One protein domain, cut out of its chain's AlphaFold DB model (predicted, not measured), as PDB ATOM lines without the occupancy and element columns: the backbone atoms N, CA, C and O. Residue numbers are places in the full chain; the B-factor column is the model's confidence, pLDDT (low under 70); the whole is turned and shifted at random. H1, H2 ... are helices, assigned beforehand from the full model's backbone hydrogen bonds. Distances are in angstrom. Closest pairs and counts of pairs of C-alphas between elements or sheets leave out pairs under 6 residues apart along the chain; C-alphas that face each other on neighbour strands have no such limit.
ATOM      1  N   GLY A 198     168.338 187.058 151.923       81.00
ATOM      2  CA  GLY A 198     169.718 187.364 151.551       81.00
ATOM      3  C   GLY A 198     169.962 188.846 151.234       81.00
ATOM      4  O   GLY A 198     170.971 189.188 150.612       81.00
ATOM      5  N   LEU A 199     169.053 189.739 151.644       87.19
ATOM      6  CA  LEU A 199     169.186 191.179 151.452       87.19
ATOM      7  C   LEU A 199     169.791 191.862 152.687       87.19
ATOM      8  O   LEU A 199     169.544 191.505 153.838       87.19
ATOM      9  N   ALA A 200     170.572 192.913 152.451       86.06
ATOM     10  CA  ALA A 200     171.111 193.769 153.493       86.06
ATOM     11  C   ALA A 200     169.979 194.488 154.242       86.06
ATOM     12  O   ALA A 200     169.157 195.168 153.625       86.06
ATOM     13  N   LEU A 201     170.000 194.438 155.578       83.56
ATOM     14  CA  LEU A 201     168.940 194.985 156.441       83.56
ATOM     15  C   LEU A 201     168.590 196.460 156.181       83.56
ATOM     16  O   LEU A 201     167.435 196.852 156.309       83.56
ATOM     17  N   VAL A 202     169.581 197.292 155.850       82.69
ATOM     18  CA  VAL A 202     169.390 198.750 155.728       82.69
ATOM     19  C   VAL A 202     168.943 199.162 154.327       82.69
ATOM     20  O   VAL A 202     168.152 200.088 154.181       82.69
ATOM     21  N   LEU A 203     169.471 198.508 153.291       86.00
ATOM     22  CA  LEU A 203     169.314 198.948 151.901       86.00
ATOM     23  C   LEU A 203     168.451 198.013 151.058       86.00
ATOM     24  O   LEU A 203     168.150 198.364 149.920       86.00
ATOM     25  N   LEU A 204     168.076 196.849 151.598       88.75
ATOM     26  CA  LEU A 204     167.335 195.806 150.889       88.75
ATOM     27  C   LEU A 204     168.008 195.433 149.556       88.75
ATOM     28  O   LEU A 204     167.355 195.274 148.528       88.75
ATOM     29  N   ARG A 205     169.342 195.350 149.564       90.06
ATOM     30  CA  ARG A 205     170.161 194.959 148.409       90.06
ATOM     31  C   ARG A 205     170.869 193.650 148.697       90.06
ATOM     32  O   ARG A 205     171.285 193.432 149.829       90.06
ATOM     33  N   GLU A 206     171.040 192.826 147.673       90.31
ATOM     34  CA  GLU A 206     171.819 191.592 147.769       90.31
ATOM     35  C   GLU A 206     173.219 191.882 148.301       90.31
ATOM     36  O   GLU A 206     173.883 192.818 147.840       90.31
ATOM     37  N   THR A 207     173.656 191.078 149.267       89.62
ATOM     38  CA  THR A 207     174.959 191.249 149.894       89.62
ATOM     39  C   THR A 207     175.616 189.920 150.239       89.62
ATOM     40  O   THR A 207     174.944 188.929 150.507       89.62
ATOM     41  N   ILE A 208     176.948 189.910 150.274       88.56
ATOM     42  CA  ILE A 208     177.743 188.768 150.740       88.56
ATOM     43  C   ILE A 208     177.718 188.628 152.269       88.56
ATOM     44  O   ILE A 208     178.100 187.586 152.801       88.56
ATOM     45  N   TRP A 209     177.283 189.666 152.992       87.31
ATOM     46  CA  TRP A 209     177.247 189.711 154.457       87.31
ATOM     47  C   TRP A 209     176.001 189.029 155.033       87.31
ATOM     48  O   TRP A 209     175.304 189.593 155.876       87.31
ATOM     49  N   VAL A 210     175.720 187.810 154.575       86.00
ATOM     50  CA  VAL A 210     174.594 186.992 155.039       86.00
ATOM     51  C   VAL A 210     175.102 185.760 155.793       86.00
ATOM     52  O   VAL A 210     176.204 185.274 155.514       86.00
ATOM     53  N   PRO A 211     174.338 185.229 156.764       85.50
ATOM     54  CA  PRO A 211     174.682 183.972 157.417       85.50
ATOM     55  C   PRO A 211     174.891 182.851 156.392       85.50
ATOM     56  O   PRO A 211     174.127 182.722 155.440       85.50
ATOM     57  N   LEU A 212     175.895 181.996 156.612       82.94
ATOM     58  CA  LEU A 212     176.289 180.947 155.659       82.94
ATOM     59  C   LEU A 212     175.127 180.016 155.257       82.94
ATOM     60  O   LEU A 212     175.069 179.562 154.120       82.94
ATOM     61  N   GLY A 213     174.185 179.756 156.171       82.31
ATOM     62  CA  GLY A 213     173.000 178.930 155.906       82.31
ATOM     63  C   GLY A 213     171.876 179.629 155.130       82.31
ATOM     64  O   GLY A 213     170.926 178.967 154.731       82.31
ATOM     65  N   GLN A 214     171.967 180.945 154.931       84.00
ATOM     66  CA  GLN A 214     170.985 181.768 154.210       84.00
ATOM     67  C   GLN A 214     171.518 182.241 152.850       84.00
ATOM     68  O   GLN A 214     170.844 182.991 152.149       84.00
ATOM     69  N   TYR A 215     172.727 181.816 152.467       82.00
ATOM     70  CA  TYR A 215     173.290 182.164 151.171       82.00
ATOM     71  C   TYR A 215     172.425 181.553 150.055       82.00
ATOM     72  O   TYR A 215     172.104 180.361 150.129       82.00
ATOM     73  N   PRO A 216     172.035 182.318 149.020       79.38
ATOM     74  CA  PRO A 216     171.198 181.773 147.963       79.38
ATOM     75  C   PRO A 216     171.926 180.627 147.258       79.38
ATOM     76  O   PRO A 216     173.085 180.768 146.872       79.38
ATOM     77  N   VAL A 217     171.227 179.509 147.033       77.69
ATOM     78  CA  VAL A 217     171.769 178.317 146.340       77.69
ATOM     79  C   VAL A 217     172.285 178.658 144.935       77.69
ATOM     80  O   VAL A 217     173.136 177.966 144.383       77.69
ATOM     81  N   THR A 218     171.783 179.745 144.353       78.81
ATOM     82  CA  THR A 218     172.194 180.266 143.048       78.81
ATOM     83  C   THR A 218     173.609 180.840 143.039       78.81
ATOM     84  O   THR A 218     174.220 180.904 141.972       78.81
ATOM     85  N   HIS A 219     174.149 181.251 144.189       80.38
ATOM     86  CA  HIS A 219     175.498 181.787 144.265       80.38
ATOM     87  C   HIS A 219     176.496 180.724 144.707       80.38
ATOM     88  O   HIS A 219     176.416 180.148 145.791       80.38
ATOM     89  N   ASN A 220     177.513 180.528 143.877       86.31
ATOM     90  CA  ASN A 220     178.647 179.695 144.232       86.31
ATOM     91  C   ASN A 220     179.478 180.377 145.324       86.31
ATOM     92  O   ASN A 220     179.878 181.531 145.176       86.31
ATOM     93  N   ILE A 221     179.786 179.642 146.390       87.56
ATOM     94  CA  ILE A 221     180.719 180.087 147.427       87.56
ATOM     95  C   ILE A 221     182.137 179.807 146.929       87.56
ATOM     96  O   ILE A 221     182.464 178.676 146.562       87.56
ATOM     97  N   ALA A 222     182.981 180.839 146.890       88.81
ATOM     98  CA  ALA A 222     184.383 180.665 146.532       88.81
ATOM     99  C   ALA A 222     185.117 179.852 147.609       88.81
ATOM    100  O   ALA A 222     184.935 180.121 148.801       88.81
ATOM    101  N   PRO A 223     185.990 178.902 147.226       89.19
ATOM    102  CA  PRO A 223     186.950 178.342 148.161       89.19
ATOM    103  C   PRO A 223     187.948 179.416 148.616       89.19
ATOM    104  O   PRO A 223     188.115 180.460 147.979       89.19
ATOM    105  N   TRP A 224     188.649 179.138 149.715       87.38
ATOM    106  CA  TRP A 224     189.787 179.958 150.125       87.38
ATOM    107  C   TRP A 224     190.865 179.986 149.030       87.38
ATOM    108  O   TRP A 224     191.079 178.956 148.382       87.38
ATOM    109  N   PRO A 225     191.568 181.119 148.842       86.56
ATOM    110  CA  PRO A 225     192.623 181.220 147.844       86.56
ATOM    111  C   PRO A 225     193.716 180.171 148.052       86.56
ATOM    112  O   PRO A 225     194.200 179.950 149.166       86.56
ATOM    113  N   SER A 226     194.133 179.552 146.958       87.19
ATOM    114  CA  SER A 226     195.274 178.646 146.910       87.19
ATOM    115  C   SER A 226     196.599 179.394 147.103       87.19
ATOM    116  O   SER A 226     196.698 180.612 146.933       87.19
ATOM    117  N   HIS A 227     197.668 178.661 147.423       86.75
ATOM    118  CA  HIS A 227     198.999 179.259 147.555       86.75
ATOM    119  C   HIS A 227     199.483 179.921 146.250       86.75
ATOM    120  O   HIS A 227     200.157 180.949 146.290       86.75
ATOM    121  N   GLU A 228     199.123 179.362 145.091       86.25
ATOM    122  CA  GLU A 228     199.486 179.921 143.784       86.25
ATOM    123  C   GLU A 228     198.775 181.246 143.489       86.25
ATOM    124  O   GLU A 228     199.411 182.166 142.964       86.25
ATOM    125  N   GLU A 229     197.494 181.353 143.856       84.44
ATOM    126  CA  GLU A 229     196.714 182.599 143.803       84.44
ATOM    127  C   GLU A 229     197.381 183.662 144.681       84.44
ATOM    128  O   GLU A 229     197.834 184.696 144.181       84.44
ATOM    129  N   LEU A 230     197.612 183.331 145.959       82.88
ATOM    130  CA  LEU A 230     198.266 184.230 146.914       82.88
ATOM    131  C   LEU A 230     199.660 184.686 146.459       82.88
ATOM    132  O   LEU A 230     200.029 185.831 146.711       82.88
ATOM    133  N   LYS A 231     200.443 183.824 145.797       83.12
ATOM    134  CA  LYS A 231     201.779 184.175 145.290       83.12
ATOM    135  C   LYS A 231     201.707 185.114 144.089       83.12
ATOM    136  O   LYS A 231     202.417 186.121 144.057       83.12
ATOM    137  N   HIS A 232     200.870 184.799 143.099       76.88
ATOM    138  CA  HIS A 232     200.730 185.641 141.908       76.88
ATOM    139  C   HIS A 232     200.192 187.032 142.256       76.88
ATOM    140  O   HIS A 232     200.520 188.021 141.604       76.88
ATOM    141  N   GLU A 233     199.407 187.109 143.322       69.06
ATOM    142  CA  GLU A 233     198.864 188.342 143.873       69.06
ATOM    143  C   GLU A 233     199.559 188.726 145.173       69.06
ATOM    144  O   GLU A 233     198.953 189.367 146.022       69.06
ATOM    145  N   GLY A 234     200.821 188.355 145.356       72.38
ATOM    146  CA  GLY A 234     201.680 188.851 146.423       72.38
ATOM    147  C   GLY A 234     202.824 189.631 145.798       72.38
ATOM    148  O   GLY A 234     202.681 190.802 145.442       72.38
ATOM    149  N   ASP A 235     203.938 188.939 145.594       71.56
ATOM    150  CA  ASP A 235     205.163 189.520 145.043       71.56
ATOM    151  C   ASP A 235     205.001 189.974 143.578       71.56
ATOM    152  O   ASP A 235     205.651 190.923 143.145       71.56
ATOM    153  N   ASP A 236     204.089 189.349 142.821       74.69
ATOM    154  CA  ASP A 236     203.824 189.654 141.404       74.69
ATOM    155  C   ASP A 236     202.636 190.624 141.178       74.69
ATOM    156  O   ASP A 236     202.205 190.834 140.037       74.69
ATOM    157  N   ARG A 237     202.120 191.282 142.236       70.75
ATOM    158  CA  ARG A 237     200.981 192.236 142.165       70.75
ATOM    159  C   ARG A 237     201.147 193.349 141.136       70.75
ATOM    160  O   ARG A 237     200.170 193.809 140.548       70.75
ATOM    161  N   ASN A 238     202.379 193.804 140.920       69.88
ATOM    162  CA  ASN A 238     202.679 194.871 139.968       69.88
ATOM    163  C   ASN A 238     202.431 194.467 138.502       69.88
ATOM    164  O   ASN A 238     202.278 195.350 137.661       69.88
ATOM    165  N   LYS A 239     202.362 193.166 138.193       74.19
ATOM    166  CA  LYS A 239     202.143 192.643 136.835       74.19
ATOM    167  C   LYS A 239     200.697 192.222 136.576       74.19
ATOM    168  O   LYS A 239     200.284 192.183 135.423       74.19
ATOM    169  N   SER A 240     199.939 191.879 137.619       67.00
ATOM    170  CA  SER A 240     198.612 191.261 137.480       67.00
ATOM    171  C   SER A 240     197.474 192.258 137.231       67.00
ATOM    172  O   SER A 240     196.375 191.850 136.869       67.00
ATOM    173  N   GLY A 241     197.716 193.562 137.412       72.19
ATOM    174  CA  GLY A 241     196.718 194.618 137.195       72.19
ATOM    175  C   GLY A 241     195.726 194.815 138.350       72.19
ATOM    176  O   GLY A 241     195.032 195.827 138.377       72.19
ATOM    177  N   TYR A 242     195.711 193.924 139.348       69.25
ATOM    178  CA  TYR A 242     194.858 194.041 140.543       69.25
ATOM    179  C   TYR A 242     195.389 195.056 141.577       69.25
ATOM    180  O   TYR A 242     194.688 195.422 142.521       69.25
ATOM    181  N   SER A 243     196.594 195.601 141.355       70.00
ATOM    182  CA  SER A 243     197.206 196.674 142.150       70.00
ATOM    183  C   SER A 243     197.129 196.383 143.660       70.00
ATOM    184  O   SER A 243     197.734 195.425 144.139       70.00
ATOM    185  N   ARG A 244     196.407 197.216 144.415       72.56
ATOM    186  CA  ARG A 244     196.244 197.131 145.872       72.56
ATOM    187  C   ARG A 244     195.135 196.185 146.335       72.56
ATOM    188  O   ARG A 244     195.027 195.954 147.536       72.56
ATOM    189  N   PHE A 245     194.283 195.707 145.431       73.69
ATOM    190  CA  PHE A 245     193.128 194.896 145.797       73.69
ATOM    191  C   PHE A 245     193.467 193.400 145.725       73.69
ATOM    192  O   PHE A 245     194.239 192.993 144.854       73.69
ATOM    193  N   PRO A 246     192.919 192.577 146.640       73.12
ATOM    194  CA  PRO A 246     192.982 191.127 146.498       73.12
ATOM    195  C   PRO A 246     192.294 190.692 145.193       73.12
ATOM    196  O   PRO A 246     191.494 191.455 144.638       73.12
ATOM    197  N   PRO A 247     192.581 189.481 144.691       75.81
ATOM    198  CA  PRO A 247     191.859 188.960 143.540       75.81
ATOM    199  C   PRO A 247     190.367 188.909 143.793       75.81
ATOM    200  O   PRO A 247     189.892 188.746 144.920       75.81
ATOM    201  N   LEU A 248     189.632 188.937 142.693       83.75
ATOM    202  CA  LEU A 248     188.236 188.569 142.739       83.75
ATOM    203  C   LEU A 248     188.121 187.078 143.101       83.75
ATOM    204  O   LEU A 248     188.782 186.258 142.455       83.75
ATOM    205  N   PRO A 249     187.294 186.721 144.102       88.19
ATOM    206  CA  PRO A 249     187.028 185.331 144.442       88.19
ATOM    207  C   PRO A 249     186.567 184.559 143.205       88.19
ATOM    208  O   PRO A 249     185.790 185.078 142.401       88.19
ATOM    209  N   ARG A 250     187.043 183.328 143.033       89.56
ATOM    210  CA  ARG A 250     186.707 182.476 141.883       89.56
ATOM    211  C   ARG A 250     185.829 181.323 142.339       89.56
ATOM    212  O   ARG A 250     185.917 180.886 143.481       89.56
ATOM    213  N   GLY A 251     184.960 180.847 141.452       89.19
ATOM    214  CA  GLY A 251     184.097 179.713 141.772       89.19
ATOM    215  C   GLY A 251     184.888 178.415 141.967       89.19
ATOM    216  O   GLY A 251     186.034 178.316 141.507       89.19
ATOM    217  N   PRO A 252     184.287 177.401 142.612       86.44
ATOM    218  CA  PRO A 252     184.855 176.062 142.634       86.44
ATOM    219  C   PRO A 252     185.036 175.588 141.187       86.44
ATOM    220  O   PRO A 252     184.099 175.586 140.390       86.44
ATOM    221  N   GLY A 253     186.272 175.254 140.824       83.06
ATOM    222  CA  GLY A 253     186.643 174.829 139.479       83.06
ATOM    223  C   GLY A 253     187.410 173.518 139.520       83.06
ATOM    224  O   GLY A 253     187.961 173.150 140.556       83.06
ATOM    225  N   ASN A 254     187.465 172.830 138.380       88.00
ATOM    226  CA  ASN A 254     188.230 171.595 138.246       88.00
ATOM    227  C   ASN A 254     189.703 171.844 138.612       88.00
ATOM    228  O   ASN A 254     190.315 172.787 138.101       88.00
ATOM    229  N   GLU A 255     190.266 171.012 139.490       83.62
ATOM    230  CA  GLU A 255     191.662 171.086 139.943       83.62
ATOM    231  C   GLU A 255     192.660 171.051 138.778       83.62
ATOM    232  O   GLU A 255     193.730 171.642 138.870       83.62
ATOM    233  N   THR A 256     192.284 170.444 137.649       90.25
ATOM    234  CA  THR A 256     193.119 170.379 136.440       90.25
ATOM    235  C   THR A 256     193.189 171.692 135.661       90.25
ATOM    236  O   THR A 256     194.118 171.894 134.877       90.25
ATOM    237  N   VAL A 257     192.224 172.596 135.850       88.88
ATOM    238  CA  VAL A 257     192.195 173.892 135.169       88.88
ATOM    239  C   VAL A 257     192.994 174.889 135.988       88.88
ATOM    240  O   VAL A 257     192.679 175.135 137.157       88.88
ATOM    241  N   ASN A 258     193.986 175.507 135.342       88.75
ATOM    242  CA  ASN A 258     194.778 176.579 135.931       88.75
ATOM    243  C   ASN A 258     193.846 177.644 136.521       88.75
ATOM    244  O   ASN A 258     192.946 178.145 135.842       88.75
ATOM    245  N   TRP A 259     194.070 178.010 137.781       86.44
ATOM    246  CA  TRP A 259     193.200 178.927 138.512       86.44
ATOM    247  C   TRP A 259     192.996 180.273 137.790       86.44
ATOM    248  O   TRP A 259     191.907 180.842 137.848       86.44
ATOM    249  N   LYS A 260     193.988 180.747 137.017       86.75
ATOM    250  CA  LYS A 260     193.906 182.000 136.245       86.75
ATOM    251  C   LYS A 260     192.838 181.967 135.159       86.75
ATOM    252  O   LYS A 260     192.303 183.013 134.800       86.75
ATOM    253  N   GLN A 261     192.553 180.779 134.627       88.94
ATOM    254  CA  GLN A 261     191.556 180.563 133.579       88.94
ATOM    255  C   GLN A 261     190.137 180.420 134.144       88.94
ATOM    256  O   GLN A 261     189.174 180.459 133.382       88.94
ATOM    257  N   ARG A 262     189.983 180.261 135.465       89.25
ATOM    258  CA  ARG A 262     188.663 180.142 136.095       89.25
ATOM    259  C   ARG A 262     187.980 181.509 136.121       89.25
ATOM    260  O   ARG A 262     188.630 182.479 136.509       89.25
ATOM    261  N   PRO A 263     186.698 181.629 135.751       88.12
ATOM    262  CA  PRO A 263     186.015 182.914 135.798       88.12
ATOM    263  C   PRO A 263     185.888 183.413 137.253       88.12
ATOM    264  O   PRO A 263     185.603 182.613 138.152       88.12
ATOM    265  N   PRO A 264     186.095 184.719 137.510       88.69
ATOM    266  CA  PRO A 264     185.714 185.337 138.775       88.69
ATOM    267  C   PRO A 264     184.228 185.136 139.074       88.69
ATOM    268  O   PRO A 264     183.404 185.102 138.158       88.69
ATOM    269  N   LEU A 265     183.877 185.038 140.354       90.25
ATOM    270  CA  LEU A 265     182.485 185.060 140.781       90.25
ATOM    271  C   LEU A 265     181.857 186.418 140.483       90.25
ATOM    272  O   LEU A 265     182.495 187.468 140.594       90.25
ATOM    273  N   THR A 266     180.573 186.388 140.140       89.44
ATOM    274  CA  THR A 266     179.768 187.596 140.022       89.44
ATOM    275  C   THR A 266     179.625 188.232 141.399       89.44
ATOM    276  O   THR A 266     179.079 187.621 142.317       89.44
ATOM    277  N   GLN A 267     180.136 189.453 141.550       88.38
ATOM    278  CA  GLN A 267     179.990 190.226 142.782       88.38
ATOM    279  C   GLN A 267     178.541 190.695 142.941       88.38
ATOM    280  O   GLN A 267     177.892 191.063 141.958       88.38
ATOM    281  N   CYS A 268     178.049 190.722 144.180       88.81
ATOM    282  CA  CYS A 268     176.804 191.410 144.506       88.81
ATOM    283  C   CYS A 268     176.968 192.902 144.198       88.81
ATOM    284  O   CYS A 268     178.002 193.490 144.511       88.81
ATOM    285  N   SER A 269     175.945 193.527 143.611       86.62
ATOM    286  CA  SER A 269     176.004 194.943 143.204       86.62
ATOM    287  C   SER A 269     176.343 195.899 144.355       86.62
ATOM    288  O   SER A 269     176.937 196.951 144.133       86.62
ATOM    289  N   PHE A 270     175.968 195.536 145.583       87.88
ATOM    290  CA  PHE A 270     176.269 196.306 146.784       87.88
ATOM    291  C   PHE A 270     177.716 196.137 147.274       87.88
ATOM    292  O   PHE A 270     178.296 197.091 147.784       87.88
ATOM    293  N   ASP A 271     178.311 194.958 147.073       87.88
ATOM    294  CA  ASP A 271     179.657 194.594 147.543       87.88
ATOM    295  C   ASP A 271     180.703 194.617 146.415       87.88
ATOM    296  O   ASP A 271     181.768 193.999 146.501       87.88
ATOM    297  N   GLU A 272     180.396 195.306 145.319       86.75
ATOM    298  CA  GLU A 272     181.282 195.394 144.170       86.75
ATOM    299  C   GLU A 272     182.544 196.191 144.528       86.75
ATOM    300  O   GLU A 272     182.505 197.397 144.781       86.75
ATOM    301  N   VAL A 273     183.694 195.516 144.520       80.00
ATOM    302  CA  VAL A 273     184.999 196.128 144.789       80.00
ATOM    303  C   VAL A 273     185.990 195.793 143.687       80.00
ATOM    304  O   VAL A 273     186.052 194.666 143.199       80.00
ATOM    305  N   GLY A 274     186.813 196.776 143.322       70.50
ATOM    306  CA  GLY A 274     188.022 196.532 142.541       70.50
ATOM    307  C   GLY A 274     187.815 196.098 141.089       70.50
ATOM    308  O   GLY A 274     188.763 195.560 140.524       70.50
TER     309      GLY A 274
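Overview. This is residues 198 to 274 of the 306 residues of an uncharacterized protein of Paracoccidioides brasiliensis (UniProt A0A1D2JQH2). There is little regular structure here: a long winding chain of loops, with two short helices, H1 and H2, together at one end of its longest axis. Residues 198 to 217 coil at the other end, 218 to 226 cross to H1, and after H2 the stretch 241 to 274 winds back. The printed part has 77 residues, 10 of them in named elements; the class is all helix, with no named strand. It is only just loose, close to compact, with a radius of gyration of the C-alphas of 14.2 A and spans of 38 by 28 by 16 A.

Along the chain. Start at C-alpha 198, (169.718, 187.364, 151.551), and pass 29 residues with no named element. Find C-alpha 227 at (198.999, 179.259, 147.555); from there H1, residues 227 to 232, runs 8.7 A. H2, residues 237 to 240, ends at C-alpha 240, (198.612, 191.261, 137.480).

Arrangement. H1 and H2 are close but not clearly touching; their closest C-alphas, His 232 and Ser 240, are 7.5 A apart. In H1 every O i to N i+4 pair is within hydrogen-bond range; H2 is too short for one.

Size, cuts and confidence. The C-alphas farthest apart, Val 202 and Thr 256, are 41.7 A apart. The printed part has no cut, and the link from H1 to H2 is tight. Residues 233, 238, 240 and 242 have pLDDT under 70.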